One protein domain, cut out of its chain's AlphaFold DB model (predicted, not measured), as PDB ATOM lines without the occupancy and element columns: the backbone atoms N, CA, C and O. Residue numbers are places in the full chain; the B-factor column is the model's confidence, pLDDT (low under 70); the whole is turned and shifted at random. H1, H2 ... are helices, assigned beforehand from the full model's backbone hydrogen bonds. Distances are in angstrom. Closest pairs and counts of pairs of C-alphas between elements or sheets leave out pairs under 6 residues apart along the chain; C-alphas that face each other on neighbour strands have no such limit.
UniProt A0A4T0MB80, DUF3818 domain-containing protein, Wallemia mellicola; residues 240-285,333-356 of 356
ATOM      1  N   SER A 240      15.183 -21.220  43.855       72.75
ATOM      2  CA  SER A 240      14.794 -20.897  45.224       72.75
ATOM      3  C   SER A 240      14.175 -19.504  45.250       72.75
ATOM      4  O   SER A 240      14.887 -18.514  45.116       72.75
ATOM      5  N   LEU A 241      12.864 -19.423  45.483       70.69
ATOM      6  CA  LEU A 241      12.143 -18.149  45.619       70.69
ATOM      7  C   LEU A 241      12.671 -17.287  46.782       70.69
ATOM      8  O   LEU A 241      12.512 -16.074  46.767       70.69
ATOM      9  N   GLU A 242      13.377 -17.888  47.744       73.38
ATOM     10  CA  GLU A 242      14.081 -17.171  48.818       73.38
ATOM     11  C   GLU A 242      15.150 -16.200  48.282       73.38
ATOM     12  O   GLU A 242      15.431 -15.191  48.917       73.38
ATOM     13  N   MET A 243      15.727 -16.478  47.107       70.50
ATOM     14  CA  MET A 243      16.721 -15.611  46.461       70.50
ATOM     15  C   MET A 243      16.096 -14.344  45.856       70.50
ATOM     16  O   MET A 243      16.805 -13.369  45.632       70.50
ATOM     17  N   LEU A 244      14.782 -14.351  45.604       72.56
ATOM     18  CA  LEU A 244      14.039 -13.194  45.099       72.56
ATOM     19  C   LEU A 244      13.651 -12.226  46.219       72.56
ATOM     20  O   LEU A 244      13.336 -11.075  45.943       72.56
ATOM     21  N   LEU A 245      13.635 -12.683  47.474       78.44
ATOM     22  CA  LEU A 245      13.167 -11.872  48.590       78.44
ATOM     23  C   LEU A 245      14.261 -10.899  49.061       78.44
ATOM     24  O   LEU A 245      15.410 -11.309  49.249       78.44
ATOM     25  N   PRO A 246      13.920  -9.622  49.317       76.12
ATOM     26  CA  PRO A 246      14.862  -8.663  49.875       76.12
ATOM     27  C   PRO A 246      15.325  -9.092  51.274       76.12
ATOM     28  O   PRO A 246      14.584  -9.695  52.053       76.12
ATOM     29  N   HIS A 247      16.566  -8.745  51.628       73.56
ATOM     30  CA  HIS A 247      17.159  -9.081  52.931       73.56
ATOM     31  C   HIS A 247      16.525  -8.329  54.118       73.56
ATOM     32  O   HIS A 247      16.787  -8.668  55.273       73.56
ATOM     33  N   SER A 248      15.705  -7.308  53.849       78.50
ATOM     34  CA  SER A 248      14.960  -6.560  54.859       78.50
ATOM     35  C   SER A 248      13.757  -7.367  55.361       78.50
ATOM     36  O   SER A 248      12.872  -7.741  54.594       78.50
ATOM     37  N   GLU A 249      13.681  -7.603  56.675       76.31
ATOM     38  CA  GLU A 249      12.567  -8.343  57.292       76.31
ATOM     39  C   GLU A 249      11.219  -7.602  57.169       76.31
ATOM     40  O   GLU A 249      10.161  -8.230  57.210       76.31
ATOM     41  N   ALA A 250      11.247  -6.273  57.011       78.31
ATOM     42  CA  ALA A 250      10.049  -5.450  56.844       78.31
ATOM     43  C   ALA A 250       9.458  -5.584  55.432       78.31
ATOM     44  O   ALA A 250       8.288  -5.931  55.294       78.31
ATOM     45  N   GLU A 251      10.285  -5.419  54.397       77.44
ATOM     46  CA  GLU A 251       9.870  -5.550  52.989       77.44
ATOM     47  C   GLU A 251       9.413  -6.980  52.673       77.44
ATOM     48  O   GLU A 251       8.432  -7.193  51.967       77.44
ATOM     49  N   ARG A 252      10.059  -7.981  53.284       81.19
ATOM     50  CA  ARG A 252       9.650  -9.385  53.171       81.19
ATOM     51  C   ARG A 252       8.220  -9.623  53.673       81.19
ATOM     52  O   ARG A 252       7.480 -10.379  53.052       81.19
ATOM     53  N   LYS A 253       7.826  -9.002  54.792       83.19
ATOM     54  CA  LYS A 253       6.469  -9.142  55.356       83.19
ATOM     55  C   LYS A 253       5.413  -8.464  54.486       83.19
ATOM     56  O   LYS A 253       4.306  -8.984  54.394       83.19
ATOM     57  N   GLU A 254       5.754  -7.351  53.843       82.69
ATOM     58  CA  GLU A 254       4.866  -6.667  52.896       82.69
ATOM     59  C   GLU A 254       4.630  -7.514  51.642       82.69
ATOM     60  O   GLU A 254       3.481  -7.730  51.269       82.69
ATOM     61  N   ILE A 255       5.685  -8.105  51.072       83.06
ATOM     62  CA  ILE A 255       5.567  -9.012  49.918       83.06
ATOM     63  C   ILE A 255       4.706 -10.234  50.259       83.06
ATOM     64  O   ILE A 255       3.828 -10.596  49.482       83.06
ATOM     65  N   PHE A 256       4.904 -10.868  51.421       83.56
ATOM     66  CA  PHE A 256       4.057 -12.000  51.819       83.56
ATOM     67  C   PHE A 256       2.592 -11.613  51.989       83.56
ATOM     68  O   PHE A 256       1.718 -12.391  51.626       83.56
ATOM     69  N   LYS A 257       2.325 -10.408  52.497       85.69
ATOM     70  CA  LYS A 257       0.964  -9.899  52.618       85.69
ATOM     71  C   LYS A 257       0.314  -9.717  51.241       85.69
ATOM     72  O   LYS A 257      -0.814 -10.163  51.061       85.69
ATOM     73  N   GLU A 258       1.028  -9.145  50.270       85.06
ATOM     74  CA  GLU A 258       0.543  -9.036  48.884       85.06
ATOM     75  C   GLU A 258       0.308 -10.422  48.250       85.06
ATOM     76  O   GLU A 258      -0.698 -10.638  47.576       85.06
ATOM     77  N   VAL A 259       1.199 -11.393  48.495       85.00
ATOM     78  CA  VAL A 259       1.056 -12.771  47.988       85.00
ATOM     79  C   VAL A 259      -0.170 -13.460  48.588       85.00
ATOM     80  O   VAL A 259      -0.918 -14.107  47.857       85.00
ATOM     81  N   ASP A 260      -0.398 -13.315  49.893       86.12
ATOM     82  CA  ASP A 260      -1.568 -13.878  50.569       86.12
ATOM     83  C   ASP A 260      -2.867 -13.234  50.055       86.12
ATOM     84  O   ASP A 260      -3.844 -13.936  49.790       86.12
ATOM     85  N   GLU A 261      -2.881 -11.915  49.845       85.56
ATOM     86  CA  GLU A 261      -4.022 -11.195  49.266       85.56
ATOM     87  C   GLU A 261      -4.323 -11.654  47.829       85.56
ATOM     88  O   GLU A 261      -5.485 -11.897  47.486       85.56
ATOM     89  N   LEU A 262      -3.288 -11.874  47.012       84.56
ATOM     90  CA  LEU A 262      -3.417 -12.404  45.654       84.56
ATOM     91  C   LEU A 262      -3.886 -13.869  45.643       84.56
ATOM     92  O   LEU A 262      -4.742 -14.251  44.839       84.56
ATOM     93  N   ALA A 263      -3.383 -14.694  46.563       83.44
ATOM     94  CA  ALA A 263      -3.829 -16.073  46.724       83.44
ATOM     95  C   ALA A 263      -5.313 -16.136  47.117       83.44
ATOM     96  O   ALA A 263      -6.069 -16.928  46.550       83.44
ATOM     97  N   ILE A 264      -5.752 -15.265  48.033       85.81
ATOM     98  CA  ILE A 264      -7.160 -15.139  48.428       85.81
ATOM     99  C   ILE A 264      -8.014 -14.664  47.247       85.81
ATOM    100  O   ILE A 264      -9.101 -15.202  47.039       85.81
ATOM    101  N   TYR A 265      -7.535 -13.697  46.459       82.56
ATOM    102  CA  TYR A 265      -8.223 -13.218  45.256       82.56
ATOM    103  C   TYR A 265      -8.472 -14.356  44.254       82.56
ATOM    104  O   TYR A 265      -9.616 -14.615  43.874       82.56
ATOM    105  N   HIS A 266      -7.428 -15.102  43.880       78.38
ATOM    106  CA  HIS A 266      -7.568 -16.214  42.938       78.38
ATOM    107  C   HIS A 266      -8.376 -17.380  43.508       78.38
ATOM    108  O   HIS A 266      -9.097 -18.039  42.763       78.38
ATOM    109  N   TYR A 267      -8.290 -17.634  44.817       80.62
ATOM    110  CA  TYR A 267      -9.136 -18.622  45.477       80.62
ATOM    111  C   TYR A 267     -10.616 -18.240  45.372       80.62
ATOM    112  O   TYR A 267     -11.424 -19.058  44.943       80.62
ATOM    113  N   LYS A 268     -10.966 -16.981  45.668       81.50
ATOM    114  CA  LYS A 268     -12.333 -16.471  45.496       81.50
ATOM    115  C   LYS A 268     -12.791 -16.572  44.046       81.50
ATOM    116  O   LYS A 268     -13.881 -17.067  43.804       81.50
ATOM    117  N   LYS A 269     -11.945 -16.202  43.078       77.25
ATOM    118  CA  LYS A 269     -12.272 -16.327  41.647       77.25
ATOM    119  C   LYS A 269     -12.562 -17.779  41.243       77.25
ATOM    120  O   LYS A 269     -13.508 -18.020  40.500       77.25
ATOM    121  N   LYS A 270     -11.797 -18.746  41.764       80.00
ATOM    122  CA  LYS A 270     -12.044 -20.182  41.540       80.00
ATOM    123  C   LYS A 270     -13.356 -20.657  42.162       80.00
ATOM    124  O   LYS A 270     -14.083 -21.388  41.504       80.00
ATOM    125  N   VAL A 271     -13.665 -20.226  43.386       80.06
ATOM    126  CA  VAL A 271     -14.935 -20.563  44.053       80.06
ATOM    127  C   VAL A 271     -16.121 -19.973  43.289       80.06
ATOM    128  O   VAL A 271     -17.049 -20.705  42.979       80.06
ATOM    129  N   MET A 272     -16.050 -18.703  42.880       72.25
ATOM    130  CA  MET A 272     -17.099 -18.066  42.072       72.25
ATOM    131  C   MET A 272     -17.292 -18.760  40.720       72.25
ATOM    132  O   MET A 272     -18.404 -18.848  40.210       72.25
ATOM    133  N   HIS A 273     -16.210 -19.246  40.110       70.50
ATOM    134  CA  HIS A 273     -16.306 -20.044  38.893       70.50
ATOM    135  C   HIS A 273     -16.979 -21.398  39.167       70.50
ATOM    136  O   HIS A 273     -17.874 -21.784  38.425       70.50
ATOM    137  N   GLU A 274     -16.614 -22.091  40.249       72.06
ATOM    138  CA  GLU A 274     -17.259 -23.349  40.651       72.06
ATOM    139  C   GLU A 274     -18.755 -23.161  40.946       72.06
ATOM    140  O   GLU A 274     -19.567 -23.983  40.526       72.06
ATOM    141  N   GLU A 275     -19.132 -22.080  41.630       75.19
ATOM    142  CA  GLU A 275     -20.527 -21.738  41.925       75.19
ATOM    143  C   GLU A 275     -21.315 -21.459  40.639       75.19
ATOM    144  O   GLU A 275     -22.355 -22.084  40.439       75.19
ATOM    145  N   ARG A 276     -20.772 -20.667  39.702       72.06
ATOM    146  CA  ARG A 276     -21.390 -20.451  38.379       72.06
ATOM    147  C   ARG A 276     -21.529 -21.742  37.575       72.06
ATOM    148  O   ARG A 276     -22.557 -21.970  36.946       72.06
ATOM    149  N   MET A 277     -20.512 -22.604  37.594       68.44
ATOM    150  CA  MET A 277     -20.578 -23.898  36.908       68.44
ATOM    151  C   MET A 277     -21.622 -24.819  37.542       68.44
ATOM    152  O   MET A 277     -22.306 -25.545  36.824       68.44
ATOM    153  N   ARG A 278     -21.791 -24.782  38.870       71.62
ATOM    154  CA  ARG A 278     -22.843 -25.532  39.573       71.62
ATOM    155  C   ARG A 278     -24.237 -24.984  39.286       71.62
ATOM    156  O   ARG A 278     -25.136 -25.788  39.080       71.62
ATOM    157  N   GLU A 279     -24.418 -23.667  39.252       69.50
ATOM    158  CA  GLU A 279     -25.693 -23.029  38.893       69.50
ATOM    159  C   GLU A 279     -26.099 -23.379  37.462       69.50
ATOM    160  O   GLU A 279     -27.189 -23.906  37.269       69.50
ATOM    161  N   LYS A 280     -25.186 -23.242  36.489       67.94
ATOM    162  CA  LYS A 280     -25.419 -23.677  35.101       67.94
ATOM    163  C   LYS A 280     -25.705 -25.176  34.999       67.94
ATOM    164  O   LYS A 280     -26.528 -25.596  34.194       67.94
ATOM    165  N   TYR A 281     -25.049 -26.005  35.814       67.31
ATOM    166  CA  TYR A 281     -25.319 -27.444  35.847       67.31
ATOM    167  C   TYR A 281     -26.718 -27.751  36.407       67.31
ATOM    168  O   TYR A 281     -27.408 -28.607  35.860       67.31
ATOM    169  N   ILE A 282     -27.162 -27.038  37.448       65.81
ATOM    170  CA  ILE A 282     -28.510 -27.160  38.029       65.81
ATOM    171  C   ILE A 282     -29.577 -26.640  37.056       65.81
ATOM    172  O   ILE A 282     -30.567 -27.328  36.837       65.81
ATOM    173  N   GLU A 283     -29.349 -25.491  36.420       52.78
ATOM    174  CA  GLU A 283     -30.230 -24.901  35.403       52.78
ATOM    175  C   GLU A 283     -30.340 -25.812  34.172       52.78
ATOM    176  O   GLU A 283     -31.441 -26.111  33.712       52.78
ATOM    177  N   SER A 284     -29.219 -26.392  33.725       52.44
ATOM    178  CA  SER A 284     -29.239 -27.422  32.686       52.44
ATOM    179  C   SER A 284     -30.037 -28.655  33.124       52.44
ATOM    180  O   SER A 284     -30.754 -29.226  32.313       52.44
ATOM    181  N   GLN A 285     -29.975 -29.047  34.403       47.59
ATOM    182  CA  GLN A 285     -30.742 -30.169  34.952       47.59
ATOM    183  C   GLN A 285     -32.248 -29.885  35.065       47.59
ATOM    184  O   GLN A 285     -33.035 -30.822  34.923       47.59
ATOM    185  N   ILE A 333     -14.642  -7.646  42.648       61.62
ATOM    186  CA  ILE A 333     -13.536  -8.150  43.439       61.62
ATOM    187  C   ILE A 333     -12.332  -7.364  42.948       61.62
ATOM    188  O   ILE A 333     -11.699  -7.706  41.951       61.62
ATOM    189  N   ASN A 334     -12.062  -6.266  43.646       71.81
ATOM    190  CA  ASN A 334     -10.968  -5.378  43.308       71.81
ATOM    191  C   ASN A 334      -9.650  -6.163  43.284       71.81
ATOM    192  O   ASN A 334      -9.341  -6.908  44.223       71.81
ATOM    193  N   TYR A 335      -8.891  -6.007  42.203       73.44
ATOM    194  CA  TYR A 335      -7.586  -6.635  42.069       73.44
ATOM    195  C   TYR A 335      -6.650  -6.074  43.155       73.44
ATOM    196  O   TYR A 335      -6.612  -4.855  43.342       73.44
ATOM    197  N   PRO A 336      -5.924  -6.922  43.908       75.06
ATOM    198  CA  PRO A 336      -5.059  -6.439  44.978       75.06
ATOM    199  C   PRO A 336      -3.905  -5.594  44.419       75.06
ATOM    200  O   PRO A 336      -3.387  -5.850  43.330       75.06
ATOM    201  N   GLU A 337      -3.480  -4.576  45.170       76.38
ATOM    202  CA  GLU A 337      -2.332  -3.746  44.793       76.38
ATOM    203  C   GLU A 337      -1.041  -4.584  44.870       76.38
ATOM    204  O   GLU A 337      -0.672  -5.082  45.928       76.38
ATOM    205  N   THR A 338      -0.350  -4.756  43.738       70.62
ATOM    206  CA  THR A 338       0.852  -5.615  43.600       70.62
ATOM    207  C   THR A 338       2.131  -4.788  43.435       70.62
ATOM    208  O   THR A 338       2.999  -5.067  42.599       70.62
ATOM    209  N   GLY A 339       2.236  -3.710  44.211       75.62
ATOM    210  CA  GLY A 339       3.321  -2.735  44.097       75.62
ATOM    211  C   GLY A 339       4.694  -3.332  44.407       75.62
ATOM    212  O   GLY A 339       5.640  -3.092  43.665       75.62
ATOM    213  N   LYS A 340       4.818  -4.148  45.458       76.50
ATOM    214  CA  LYS A 340       6.106  -4.736  45.853       76.50
ATOM    215  C   LYS A 340       6.450  -6.011  45.105       76.50
ATOM    216  O   LYS A 340       7.621  -6.236  44.808       76.50
ATOM    217  N   ILE A 341       5.462  -6.817  44.728       77.06
ATOM    218  CA  ILE A 341       5.698  -8.006  43.893       77.06
ATOM    219  C   ILE A 341       6.237  -7.620  42.506       77.06
ATOM    220  O   ILE A 341       7.126  -8.292  41.981       77.06
ATOM    221  N   THR A 342       5.756  -6.522  41.916       79.50
ATOM    222  CA  THR A 342       6.225  -6.059  40.595       79.50
ATOM    223  C   THR A 342       7.677  -5.570  40.603       79.50
ATOM    224  O   THR A 342       8.380  -5.748  39.607       79.50
ATOM    225  N   GLU A 343       8.177  -5.064  41.736       81.44
ATOM    226  CA  GLU A 343       9.593  -4.702  41.923       81.44
ATOM    227  C   GLU A 343      10.537  -5.923  41.834       81.44
ATOM    228  O   GLU A 343      11.722  -5.764  41.535       81.44
ATOM    229  N   LEU A 344      10.031  -7.151  42.026       79.75
ATOM    230  CA  LEU A 344      10.819  -8.390  41.944       79.75
ATOM    231  C   LEU A 344      10.980  -8.923  40.512       79.75
ATOM    232  O   LEU A 344      11.833  -9.780  40.262       79.75
ATOM    233  N   LEU A 345      10.184  -8.426  39.562       78.69
ATOM    234  CA  LEU A 345      10.157  -8.919  38.184       78.69
ATOM    235  C   LEU A 345      11.517  -8.796  37.465       78.69
ATOM    236  O   LEU A 345      11.935  -9.776  36.845       78.69
ATOM    237  N   PRO A 346      12.265  -7.675  37.561       80.44
ATOM    238  CA  PRO A 346      13.580  -7.564  36.926       80.44
ATOM    239  C   PRO A 346      14.589  -8.585  37.470       80.44
ATOM    240  O   PRO A 346      15.340  -9.180  36.700       80.44
ATOM    241  N   ILE A 347      14.558  -8.832  38.784       78.31
ATOM    242  CA  ILE A 347      15.441  -9.786  39.474       78.31
ATOM    243  C   ILE A 347      15.108 -11.216  39.037       78.31
ATOM    244  O   ILE A 347      15.998 -12.012  38.741       78.31
ATOM    245  N   PHE A 348      13.816 -11.535  38.933       76.81
ATOM    246  CA  PHE A 348      13.359 -12.823  38.426       76.81
ATOM    247  C   PHE A 348      13.805 -13.062  36.979       76.81
ATOM    248  O   PHE A 348      14.356 -14.120  36.674       76.81
ATOM    249  N   VAL A 349      13.640 -12.068  36.102       79.62
ATOM    250  CA  VAL A 349      14.079 -12.145  34.701       79.62
ATOM    251  C   VAL A 349      15.592 -12.356  34.603       79.62
ATOM    252  O   VAL A 349      16.043 -13.130  33.759       79.62
ATOM    253  N   GLU A 350      16.383 -11.722  35.468       77.50
ATOM    254  CA  GLU A 350      17.837 -11.893  35.499       77.50
ATOM    255  C   GLU A 350      18.257 -13.301  35.956       77.50
ATOM    256  O   GLU A 350      19.120 -13.921  35.334       77.50
ATOM    257  N   ILE A 351      17.605 -13.860  36.981       73.38
ATOM    258  CA  ILE A 351      17.860 -15.232  37.453       73.38
ATOM    259  C   ILE A 351      17.477 -16.262  36.386       73.38
ATOM    260  O   ILE A 351      18.228 -17.210  36.147       73.38
ATOM    261  N   VAL A 352      16.336 -16.070  35.722       71.25
ATOM    262  CA  VAL A 352      15.892 -16.944  34.631       71.25
ATOM    263  C   VAL A 352      16.861 -16.847  33.453       71.25
ATOM    264  O   VAL A 352      17.304 -17.879  32.960       71.25
ATOM    265  N   ARG A 353      17.277 -15.639  33.053       71.50
ATOM    266  CA  ARG A 353      18.260 -15.437  31.976       71.50
ATOM    267  C   ARG A 353      19.604 -16.102  32.276       71.50
ATOM    268  O   ARG A 353      20.190 -16.664  31.368       71.50
ATOM    269  N   ASN A 354      20.070 -16.061  33.522       66.50
ATOM    270  CA  ASN A 354      21.325 -16.703  33.933       66.50
ATOM    271  C   ASN A 354      21.213 -18.233  34.091       66.50
ATOM    272  O   ASN A 354      22.219 -18.895  34.343       66.50
ATOM    273  N   SER A 355      20.000 -18.787  33.988       62.00
ATOM    274  CA  SER A 355      19.728 -20.229  34.059       62.00
ATOM    275  C   SER A 355      19.625 -20.900  32.677       62.00
ATOM    276  O   SER A 355      19.530 -22.128  32.619       62.00
ATOM    277  N   PHE A 356      19.655 -20.115  31.592       55.47
ATOM    278  CA  PHE A 356      19.733 -20.553  30.191       55.47
ATOM    279  C   PHE A 356      21.096 -20.194  29.598       55.47
ATOM    280  O   PHE A 356      21.572 -20.976  28.741       55.47
TER     281      PHE A 356
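Overview. This is residues 240 to 285 and 333 to 356 of the 356 residues of the protein "DUF3818 domain-containing protein" of Wallemia mellicola (UniProt A0A4T0MB80). The model has the shape of an L: the long helix H2 makes the long limb, and near its beginning the short helices H3 and H4, one after the other, make the short limb, with little H1 near H4. Residues 270 to 285 of H2 stick out. The printed part has 70 residues, with four named helices in the order H1, H2, H3, H4 and no named strand; its class is all helix. It is extended, with a radius of gyration of the C-alphas of 17.7 A, and spans 54 by 32 by 18 A, only just flat.

Along the chain. Find C-alpha 241 at (12.143, -18.149, 45.619), where H1, residues 241 to 244, begins. H2, residues 249 to 285, runs 53.4 A from C-alpha 249 at (12.567, -8.343, 57.292) to C-alpha 285 at (-30.742, -30.169, 34.952). Past the cut come H3, residues 339 to 343, 6.9 A long, and H4, residues 345 to 353, 12.1 A long, ending at (18.260, -15.437, 31.976).

Arrangement. Look first at H2, which touches H3 with residues 254 to 259 alone; their closest C-alphas, of Ile 255 and Lys 340, are 5.9 A apart. H3 and H4 meet only through their link. H1 and H4 are close but not clearly touching, with the closest C-alphas, of Leu 244 and Phe 348, 6.7 A apart. H2 is apart from H1 and from H4. In H2 and H4 every O i to N i+4 pair is within hydrogen-bond range; in H3 0 of 1 is, beside 1 of 2 O i to N i+3 pairs, and H1 is too short for an i+4 pair.

Size, cuts and confidence. The C-alphas farthest apart, of His 247 and Gln 285, are 55.3 A apart. Residues 286 to 332 are not printed, and C-alphas 285 and 333 are 29.2 A apart across the cut. The links H1 to H2 and H3 to H4 are tight. The mean pLDDT of the printed part is 75.0; look for values under 70 at residues 277, 279 to 285, 333 and 354 to 356.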